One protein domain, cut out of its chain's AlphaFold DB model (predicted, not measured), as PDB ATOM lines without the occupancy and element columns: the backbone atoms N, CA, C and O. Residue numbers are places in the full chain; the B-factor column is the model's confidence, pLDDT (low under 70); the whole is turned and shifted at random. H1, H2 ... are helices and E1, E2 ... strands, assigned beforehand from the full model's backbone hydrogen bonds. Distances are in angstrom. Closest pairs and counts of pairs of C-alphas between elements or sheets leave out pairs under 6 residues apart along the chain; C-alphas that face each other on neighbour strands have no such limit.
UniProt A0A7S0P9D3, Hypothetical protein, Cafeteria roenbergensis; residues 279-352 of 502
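What this domain is: This is residues 279 to 352 of the 502 residues of the protein "Hypothetical protein" of Cafeteria roenbergensis (UniProt A0A7S0P9D3). With little regular structure, loop 279 to 306, then a small sheet with H1 packed on it, then H2 make a rod. Printed are 74 residues, under half in named elements: E1, E2, H1, E3, H2; the sheet, E2 E1 E3, and class are mixed. It is only just loose, close to compact, with radius of gyration of the C-alphas 14.0 A, spanning 50 by 22 by 17 A.

Where its parts are: E1, residues 307 to 312, begins at C-alpha 307 (12.169, 10.994, -23.905) and is 16.4 A long. E2 is residues 318 to 322, H1 323 to 332, 14.2 A long, and E3 343 to 345. H2, 349 to 352, ends at C-alpha 352 (3.056, -12.399, -19.807).

How they stand to each other: E1 and E2 are an antiparallel hairpin, N 308 and O 321 2.8 A apart. E3 is parallel to E1, N 344 and O 311 3.0 A apart. H1 is on the sheet, height 9.4 A. In H1 every O i to N i+4 pair is within hydrogen-bond range.

The domain as a whole: The printed part has no cut; 29 residues are under pLDDT 70.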
ATOM      1  N   ALA A 279       5.650  26.301 -23.420       77.75
ATOM      2  CA  ALA A 279       5.111  24.944 -23.459       77.75
ATOM      3  C   ALA A 279       4.670  24.604 -24.890       77.75
ATOM      4  O   ALA A 279       3.963  25.384 -25.530       77.75
ATOM      5  N   LEU A 280       5.129  23.466 -25.404       75.69
ATOM      6  CA  LEU A 280       4.817  23.033 -26.762       75.69
ATOM      7  C   LEU A 280       3.410  22.401 -26.791       75.69
ATOM      8  O   LEU A 280       3.081  21.613 -25.902       75.69
ATOM      9  N   PRO A 281       2.560  22.699 -27.791       67.81
ATOM     10  CA  PRO A 281       1.236  22.091 -27.879       67.81
ATOM     11  C   PRO A 281       1.343  20.561 -27.952       67.81
ATOM     12  O   PRO A 281       2.273  20.014 -28.549       67.81
ATOM     13  N   LYS A 282       0.383  19.862 -27.332       68.69
ATOM     14  CA  LYS A 282       0.353  18.388 -27.213       68.69
ATOM     15  C   LYS A 282       1.562  17.782 -26.464       68.69
ATOM     16  O   LYS A 282       1.836  16.589 -26.617       68.69
ATOM     17  N   CYS A 283       2.314  18.568 -25.687       72.75
ATOM     18  CA  CYS A 283       3.574  18.145 -25.072       72.75
ATOM     19  C   CYS A 283       3.783  18.772 -23.681       72.75
ATOM     20  O   CYS A 283       3.569  19.963 -23.490       72.75
ATOM     21  N   ALA A 284       4.279  17.995 -22.715       71.75
ATOM     22  CA  ALA A 284       4.609  18.488 -21.371       71.75
ATOM     23  C   ALA A 284       5.977  19.209 -21.298       71.75
ATOM     24  O   ALA A 284       6.501  19.447 -20.212       71.75
ATOM     25  N   HIS A 285       6.591  19.531 -22.443       77.88
ATOM     26  CA  HIS A 285       7.950  20.063 -22.523       77.88
ATOM     27  C   HIS A 285       7.998  21.493 -23.083       77.88
ATOM     28  O   HIS A 285       7.280  21.837 -24.024       77.88
ATOM     29  N   GLY A 286       8.910  22.312 -22.552       80.31
ATOM     30  CA  GLY A 286       9.187  23.659 -23.059       80.31
ATOM     31  C   GLY A 286      10.109  23.680 -24.287       80.31
ATOM     32  O   GLY A 286      10.992  22.829 -24.440       80.31
ATOM     33  N   CYS A 287       9.935  24.679 -25.153       82.00
ATOM     34  CA  CYS A 287      10.801  24.936 -26.307       82.00
ATOM     35  C   CYS A 287      12.265  25.186 -25.881       82.00
ATOM     36  O   CYS A 287      12.524  26.055 -25.048       82.00
ATOM     37  N   SER A 288      13.214  24.437 -26.448       81.12
ATOM     38  CA  SER A 288      14.664  24.576 -26.211       81.12
ATOM     39  C   SER A 288      15.290  25.785 -26.905       81.12
ATOM     40  O   SER A 288      16.291  26.311 -26.426       81.12
ATOM     41  N   GLU A 289      14.704  26.226 -28.018       83.12
ATOM     42  CA  GLU A 289      15.303  27.234 -28.895       83.12
ATOM     43  C   GLU A 289      15.451  28.598 -28.231       83.12
ATOM     44  O   GLU A 289      14.668  28.967 -27.355       83.12
ATOM     45  N   ARG A 290      16.414  29.397 -28.701       86.31
ATOM     46  CA  ARG A 290      16.497  30.825 -28.358       86.31
ATOM     47  C   ARG A 290      15.225  31.563 -28.789       86.31
ATOM     48  O   ARG A 290      14.529  31.138 -29.710       86.31
ATOM     49  N   CYS A 291      14.918  32.674 -28.122       84.44
ATOM     50  CA  CYS A 291      13.738  33.489 -28.402       84.44
ATOM     51  C   CYS A 291      13.634  33.857 -29.899       84.44
ATOM     52  O   CYS A 291      14.527  34.488 -30.467       84.44
ATOM     53  N   HIS A 292      12.542  33.433 -30.535       82.06
ATOM     54  CA  HIS A 292      12.322  33.492 -31.981       82.06
ATOM     55  C   HIS A 292      10.923  34.068 -32.291       82.06
ATOM     56  O   HIS A 292      10.004  33.906 -31.474       82.06
ATOM     57  N   PRO A 293      10.727  34.707 -33.461       78.81
ATOM     58  CA  PRO A 293       9.403  35.083 -33.952       78.81
ATOM     59  C   PRO A 293       8.595  33.844 -34.368       78.81
ATOM     60  O   PRO A 293       9.154  32.772 -34.606       78.81
ATOM     61  N   GLY A 294       7.275  33.996 -34.483       73.00
ATOM     62  CA  GLY A 294       6.381  32.938 -34.965       73.00
ATOM     63  C   GLY A 294       6.181  31.751 -33.999       73.00
ATOM     64  O   GLY A 294       6.549  31.829 -32.817       73.00
ATOM     65  N   PRO A 295       5.551  30.657 -34.474       76.25
ATOM     66  CA  PRO A 295       5.349  29.437 -33.694       76.25
ATOM     67  C   PRO A 295       6.682  28.734 -33.400       76.25
ATOM     68  O   PRO A 295       7.650  28.862 -34.145       76.25
ATOM     69  N   CYS A 296       6.753  27.981 -32.300       79.88
ATOM     70  CA  CYS A 296       7.960  27.222 -31.965       79.88
ATOM     71  C   CYS A 296       8.203  26.100 -32.989       79.88
ATOM     72  O   CYS A 296       7.261  25.369 -33.285       79.88
ATOM     73  N   PRO A 297       9.437  25.881 -33.485       73.88
ATOM     74  CA  PRO A 297       9.701  24.815 -34.458       73.88
ATOM     75  C   PRO A 297       9.393  23.421 -33.885       73.88
ATOM     76  O   PRO A 297       8.842  22.568 -34.573       73.88
ATOM     77  N   GLY A 298       9.617  23.224 -32.580       67.94
ATOM     78  CA  GLY A 298       9.208  22.018 -31.850       67.94
ATOM     79  C   GLY A 298       7.694  21.855 -31.620       67.94
ATOM     80  O   GLY A 298       7.301  20.915 -30.936       67.94
ATOM     81  N   ALA A 299       6.844  22.764 -32.120       65.12
ATOM     82  CA  ALA A 299       5.382  22.668 -32.012       65.12
ATOM     83  C   ALA A 299       4.740  21.837 -33.138       65.12
ATOM     84  O   ALA A 299       3.556  21.509 -33.049       65.12
ATOM     85  N   ALA A 300       5.499  21.490 -34.184       66.31
ATOM     86  CA  ALA A 300       5.061  20.511 -35.171       66.31
ATOM     87  C   ALA A 300       4.935  19.117 -34.516       66.31
ATOM     88  O   ALA A 300       5.815  18.734 -33.733       66.31
ATOM     89  N   PRO A 301       3.877  18.335 -34.814       64.00
ATOM     90  CA  PRO A 301       3.747  16.976 -34.294       64.00
ATOM     91  C   PRO A 301       4.951  16.138 -34.741       64.00
ATOM     92  O   PRO A 301       5.383  16.221 -35.887       64.00
ATOM     93  N   GLY A 302       5.530  15.365 -33.820       66.00
ATOM     94  CA  GLY A 302       6.734  14.573 -34.096       66.00
ATOM     95  C   GLY A 302       8.066  15.278 -33.796       66.00
ATOM     96  O   GLY A 302       9.054  14.595 -33.540       66.00
ATOM     97  N   ALA A 303       8.119  16.615 -33.738       73.94
ATOM     98  CA  ALA A 303       9.386  17.355 -33.625       73.94
ATOM     99  C   ALA A 303      10.063  17.289 -32.236       73.94
ATOM    100  O   ALA A 303      11.221  17.682 -32.087       73.94
ATOM    101  N   CYS A 304       9.374  16.810 -31.194       75.81
ATOM    102  CA  CYS A 304       9.926  16.763 -29.839       75.81
ATOM    103  C   CYS A 304      10.744  15.480 -29.590       75.81
ATOM    104  O   CYS A 304      10.184  14.413 -29.339       75.81
ATOM    105  N   GLN A 305      12.076  15.593 -29.602       76.06
ATOM    106  CA  GLN A 305      12.994  14.456 -29.412       76.06
ATOM    107  C   GLN A 305      13.173  14.004 -27.947       76.06
ATOM    108  O   GLN A 305      13.735  12.940 -27.709       76.06
ATOM    109  N   ARG A 306      12.694  14.774 -26.954       77.06
ATOM    110  CA  ARG A 306      12.821  14.409 -25.527       77.06
ATOM    111  C   ARG A 306      12.122  13.083 -25.219       77.06
ATOM    112  O   ARG A 306      11.049  12.817 -25.756       77.06
ATOM    113  N   SER A 307      12.698  12.289 -24.326       82.25
ATOM    114  CA  SER A 307      12.169  10.994 -23.905       82.25
ATOM    115  C   SER A 307      10.881  11.101 -23.076       82.25
ATOM    116  O   SER A 307      10.694  12.027 -22.290       82.25
ATOM    117  N   VAL A 308       9.986  10.125 -23.246       82.56
ATOM    118  CA  VAL A 308       8.789   9.889 -22.428       82.56
ATOM    119  C   VAL A 308       8.608   8.387 -22.202       82.56
ATOM    120  O   VAL A 308       8.848   7.583 -23.101       82.56
ATOM    121  N   ASN A 309       8.156   7.993 -21.012       80.44
ATOM    122  CA  ASN A 309       7.972   6.579 -20.675       80.44
ATOM    123  C   ASN A 309       6.594   6.093 -21.136       80.44
ATOM    124  O   ASN A 309       5.593   6.271 -20.436       80.44
ATOM    125  N   ALA A 310       6.549   5.478 -22.316       79.19
ATOM    126  CA  ALA A 310       5.383   4.751 -22.797       79.19
ATOM    127  C   ALA A 310       5.203   3.468 -21.967       79.19
ATOM    128  O   ALA A 310       6.184   2.836 -21.578       79.19
ATOM    129  N   ARG A 311       3.962   3.093 -21.640       78.56
ATOM    130  CA  ARG A 311       3.630   1.926 -20.803       78.56
ATOM    131  C   ARG A 311       2.595   1.027 -21.470       78.56
ATOM    132  O   ARG A 311       1.804   1.486 -22.298       78.56
ATOM    133  N   CYS A 312       2.559  -0.240 -21.061       77.00
ATOM    134  CA  CYS A 312       1.421  -1.104 -21.368       77.00
ATOM    135  C   CYS A 312       0.150  -0.649 -20.638       77.00
ATOM    136  O   CYS A 312       0.206  -0.024 -19.574       77.00
ATOM    137  N   ARG A 313      -1.010  -1.105 -21.125       70.38
ATOM    138  CA  ARG A 313      -2.299  -1.019 -20.402       70.38
ATOM    139  C   ARG A 313      -2.287  -1.748 -19.043       70.38
ATOM    140  O   ARG A 313      -3.149  -1.507 -18.210       70.38
ATOM    141  N   CYS A 314      -1.289  -2.603 -18.831       71.31
ATOM    142  CA  CYS A 314      -1.057  -3.423 -17.647       71.31
ATOM    143  C   CYS A 314      -0.169  -2.792 -16.554       71.31
ATOM    144  O   CYS A 314       0.061  -3.422 -15.526       71.31
ATOM    145  N   GLY A 315       0.431  -1.621 -16.793       70.06
ATOM    146  CA  GLY A 315       1.469  -1.025 -15.937       70.06
ATOM    147  C   GLY A 315       2.836  -1.743 -15.895       70.06
ATOM    148  O   GLY A 315       3.842  -1.061 -15.721       70.06
ATOM    149  N   LYS A 316       2.895  -3.074 -16.086       74.44
ATOM    150  CA  LYS A 316       4.097  -3.919 -15.900       74.44
ATOM    151  C   LYS A 316       5.321  -3.536 -16.744       74.44
ATOM    152  O   LYS A 316       6.429  -3.576 -16.221       74.44
ATOM    153  N   ARG A 317       5.146  -3.212 -18.034       73.81
ATOM    154  CA  ARG A 317       6.247  -2.816 -18.935       73.81
ATOM    155  C   ARG A 317       6.204  -1.326 -19.259       73.81
ATOM    156  O   ARG A 317       5.132  -0.768 -19.515       73.81
ATOM    157  N   ALA A 318       7.384  -0.712 -19.275       76.62
ATOM    158  CA  ALA A 318       7.625   0.666 -19.678       76.62
ATOM    159  C   ALA A 318       8.810   0.715 -20.655       76.62
ATOM    160  O   ALA A 318       9.810   0.042 -20.429       76.62
ATOM    161  N   GLU A 319       8.709   1.509 -21.719       81.12
ATOM    162  CA  GLU A 319       9.775   1.735 -22.703       81.12
ATOM    163  C   GLU A 319       9.978   3.245 -22.880       81.12
ATOM    164  O   GLU A 319       9.016   4.023 -22.884       81.12
ATOM    165  N   GLN A 320      11.229   3.675 -23.028       82.56
ATOM    166  CA  GLN A 320      11.556   5.077 -23.253       82.56
ATOM    167  C   GLN A 320      11.396   5.417 -24.743       82.56
ATOM    168  O   GLN A 320      12.209   5.031 -25.578       82.56
ATOM    169  N   TRP A 321      10.331   6.136 -25.096       81.88
ATOM    170  CA  TRP A 321      10.058   6.580 -26.467       81.88
ATOM    171  C   TRP A 321      10.398   8.063 -26.631       81.88
ATOM    172  O   TRP A 321      10.202   8.856 -25.712       81.88
ATOM    173  N   ALA A 322      10.824   8.486 -27.823       83.00
ATOM    174  CA  ALA A 322      10.850   9.911 -28.157       83.00
ATOM    175  C   ALA A 322       9.422  10.490 -28.112       83.00
ATOM    176  O   ALA A 322       8.476   9.863 -28.600       83.00
ATOM    177  N   CYS A 323       9.250  11.694 -27.563       81.06
ATOM    178  CA  CYS A 323       7.937  12.318 -27.394       81.06
ATOM    179  C   CYS A 323       7.191  12.450 -28.729       81.06
ATOM    180  O   CYS A 323       6.001  12.155 -28.787       81.06
ATOM    181  N   GLY A 324       7.894  12.769 -29.818       78.56
ATOM    182  CA  GLY A 324       7.344  12.772 -31.172       78.56
ATOM    183  C   GLY A 324       6.781  11.420 -31.637       78.56
ATOM    184  O   GLY A 324       5.682  11.378 -32.188       78.56
ATOM    185  N   ARG A 325       7.468  10.303 -31.341       80.25
ATOM    186  CA  ARG A 325       6.984   8.931 -31.613       80.25
ATOM    187  C   ARG A 325       5.717   8.635 -30.803       80.25
ATOM    188  O   ARG A 325       4.745   8.116 -31.343       80.25
ATOM    189  N   ALA A 326       5.698   9.027 -29.528       76.56
ATOM    190  CA  ALA A 326       4.532   8.876 -28.659       76.56
ATOM    191  C   ALA A 326       3.346   9.777 -29.068       76.56
ATOM    192  O   ALA A 326       2.195   9.373 -28.920       76.56
ATOM    193  N   GLN A 327       3.599  10.975 -29.605       74.88
ATOM    194  CA  GLN A 327       2.572  11.855 -30.177       74.88
ATOM    195  C   GLN A 327       1.958  11.250 -31.444       74.88
ATOM    196  O   GLN A 327       0.739  11.127 -31.512       74.88
ATOM    197  N   ALA A 328       2.780  10.805 -32.400       75.81
ATOM    198  CA  ALA A 328       2.297  10.173 -33.627       75.81
ATOM    199  C   ALA A 328       1.457   8.913 -33.333       75.81
ATOM    200  O   ALA A 328       0.382   8.736 -33.902       75.81
ATOM    201  N   ALA A 329       1.891   8.081 -32.379       73.62
ATOM    202  CA  ALA A 329       1.129   6.912 -31.937       73.62
ATOM    203  C   ALA A 329      -0.206   7.284 -31.255       73.62
ATOM    204  O   ALA A 329      -1.221   6.642 -31.512       73.62
ATOM    205  N   ARG A 330      -0.250   8.352 -30.442       69.25
ATOM    206  CA  ARG A 330      -1.508   8.880 -29.871       69.25
ATOM    207  C   ARG A 330      -2.489   9.332 -30.951       69.25
ATOM    208  O   ARG A 330      -3.673   9.022 -30.857       69.25
ATOM    209  N   GLU A 331      -1.997  10.049 -31.958       69.56
ATOM    210  CA  GLU A 331      -2.817  10.562 -33.062       69.56
ATOM    211  C   GLU A 331      -3.347   9.420 -33.942       69.56
ATOM    212  O   GLU A 331      -4.539   9.399 -34.245       69.56
ATOM    213  N   ALA A 332      -2.522   8.407 -34.231       68.69
ATOM    214  CA  ALA A 332      -2.945   7.184 -34.919       68.69
ATOM    215  C   ALA A 332      -4.018   6.383 -34.149       68.69
ATOM    216  O   ALA A 332      -4.860   5.734 -34.764       68.69
ATOM    217  N   CYS A 333      -4.034   6.443 -32.811       63.91
ATOM    218  CA  CYS A 333      -5.065   5.798 -31.992       63.91
ATOM    219  C   CYS A 333      -6.401   6.565 -31.918       63.91
ATOM    220  O   CYS A 333      -7.356   6.028 -31.353       63.91
ATOM    221  N   GLY A 334      -6.486   7.805 -32.417       58.84
ATOM    222  CA  GLY A 334      -7.736   8.577 -32.517       58.84
ATOM    223  C   GLY A 334      -8.436   8.946 -31.197       58.84
ATOM    224  O   GLY A 334      -9.576   9.407 -31.224       58.84
ATOM    225  N   ARG A 335      -7.803   8.743 -30.032       54.34
ATOM    226  CA  ARG A 335      -8.413   9.011 -28.714       54.34
ATOM    227  C   ARG A 335      -8.176  10.457 -28.275       54.34
ATOM    228  O   ARG A 335      -7.081  10.991 -28.435       54.34
ATOM    229  N   ALA A 336      -9.211  11.076 -27.707       47.47
ATOM    230  CA  ALA A 336      -9.170  12.457 -27.234       47.47
ATOM    231  C   ALA A 336      -8.192  12.665 -26.057       47.47
ATOM    232  O   ALA A 336      -7.794  11.722 -25.373       47.47
ATOM    233  N   MET A 337      -7.807  13.925 -25.843       50.53
ATOM    234  CA  MET A 337      -6.745  14.343 -24.923       50.53
ATOM    235  C   MET A 337      -7.133  14.186 -23.441       50.53
ATOM    236  O   MET A 337      -7.630  15.127 -22.828       50.53
ATOM    237  N   ASP A 338      -6.806  13.040 -22.846       42.91
ATOM    238  CA  ASP A 338      -6.479  12.957 -21.419       42.91
ATOM    239  C   ASP A 338      -4.944  12.911 -21.268       42.91
ATOM    240  O   ASP A 338      -4.244  12.233 -22.029       42.91
ATOM    241  N   MET A 339      -4.397  13.657 -20.305       49.16
ATOM    242  CA  MET A 339      -2.970  13.598 -19.960       49.16
ATOM    243  C   MET A 339      -2.626  12.389 -19.074       49.16
ATOM    244  O   MET A 339      -1.447  12.075 -18.890       49.16
ATOM    245  N   SER A 340      -3.636  11.687 -18.562       49.34
ATOM    246  CA  SER A 340      -3.510  10.546 -17.658       49.34
ATOM    247  C   SER A 340      -2.979   9.294 -18.371       49.34
ATOM    248  O   SER A 340      -3.723   8.451 -18.862       49.34
ATOM    249  N   TYR A 341      -1.652   9.156 -18.327       53.53
ATOM    250  CA  TYR A 341      -0.844   7.981 -18.682       53.53
ATOM    251  C   TYR A 341      -0.660   7.649 -20.176       53.53
ATOM    252  O   TYR A 341      -1.575   7.565 -20.989       53.53
ATOM    253  N   LEU A 342       0.604   7.391 -20.528       57.97
ATOM    254  CA  LEU A 342       1.072   6.981 -21.855       57.97
ATOM    255  C   LEU A 342       0.809   5.483 -22.112       57.97
ATOM    256  O   LEU A 342       1.748   4.720 -22.328       57.97
ATOM    257  N   VAL A 343      -0.454   5.049 -22.071       62.06
ATOM    258  CA  VAL A 343      -0.840   3.679 -22.457       62.06
ATOM    259  C   VAL A 343      -0.755   3.550 -23.982       62.06
ATOM    260  O   VAL A 343      -1.699   3.883 -24.695       62.06
ATOM    261  N   LEU A 344       0.421   3.135 -24.459       64.94
ATOM    262  CA  LEU A 344       0.818   3.119 -25.876       64.94
ATOM    263  C   LEU A 344       1.488   1.811 -26.319       64.94
ATOM    264  O   LEU A 344       1.800   1.671 -27.498       64.94
ATOM    265  N   LEU A 345       1.705   0.869 -25.397       67.69
ATOM    266  CA  LEU A 345       2.135  -0.487 -25.728       67.69
ATOM    267  C   LEU A 345       1.010  -1.484 -25.450       67.69
ATOM    268  O   LEU A 345       0.290  -1.380 -24.449       67.69
ATOM    269  N   ASP A 346       0.912  -2.487 -26.310       67.19
ATOM    270  CA  ASP A 346       0.116  -3.679 -26.056       67.19
ATOM    271  C   ASP A 346       0.851  -4.650 -25.118       67.19
ATOM    272  O   ASP A 346       2.018  -4.457 -24.757       67.19
ATOM    273  N   CYS A 347       0.131  -5.671 -24.658       65.81
ATOM    274  CA  CYS A 347       0.676  -6.717 -23.798       65.81
ATOM    275  C   CYS A 347       1.126  -7.892 -24.671       65.81
ATOM    276  O   CYS A 347       0.304  -8.551 -25.295       65.81
ATOM    277  N   ASP A 348       2.432  -8.113 -24.711       72.06
ATOM    278  CA  ASP A 348       3.142  -9.165 -25.440       72.06
ATOM    279  C   ASP A 348       3.675 -10.247 -24.479       72.06
ATOM    280  O   ASP A 348       3.547 -10.122 -23.261       72.06
ATOM    281  N   GLU A 349       4.349 -11.280 -24.990       65.56
ATOM    282  CA  GLU A 349       4.837 -12.375 -24.136       65.56
ATOM    283  C   GLU A 349       5.865 -11.947 -23.076       65.56
ATOM    284  O   GLU A 349       5.935 -12.558 -22.007       65.56
ATOM    285  N   THR A 350       6.600 -10.843 -23.278       65.06
ATOM    286  CA  THR A 350       7.462 -10.296 -22.211       65.06
ATOM    287  C   THR A 350       6.639  -9.734 -21.043       65.06
ATOM    288  O   THR A 350       7.051  -9.816 -19.886       65.06
ATOM    289  N   CYS A 351       5.427  -9.237 -21.311       60.00
ATOM    290  CA  CYS A 351       4.453  -8.822 -20.302       60.00
ATOM    291  C   CYS A 351       3.756 -10.022 -19.624       60.00
ATOM    292  O   CYS A 351       3.461  -9.957 -18.419       60.00
ATOM    293  N   SER A 352       3.520 -11.114 -20.361       61.91
ATOM    294  CA  SER A 352       3.056 -12.399 -19.807       61.91
ATOM    295  C   SER A 352       4.051 -12.919 -18.762       61.91
ATOM    296  O   SER A 352       3.669 -13.177 -17.620       61.91
TER     297      SER A 352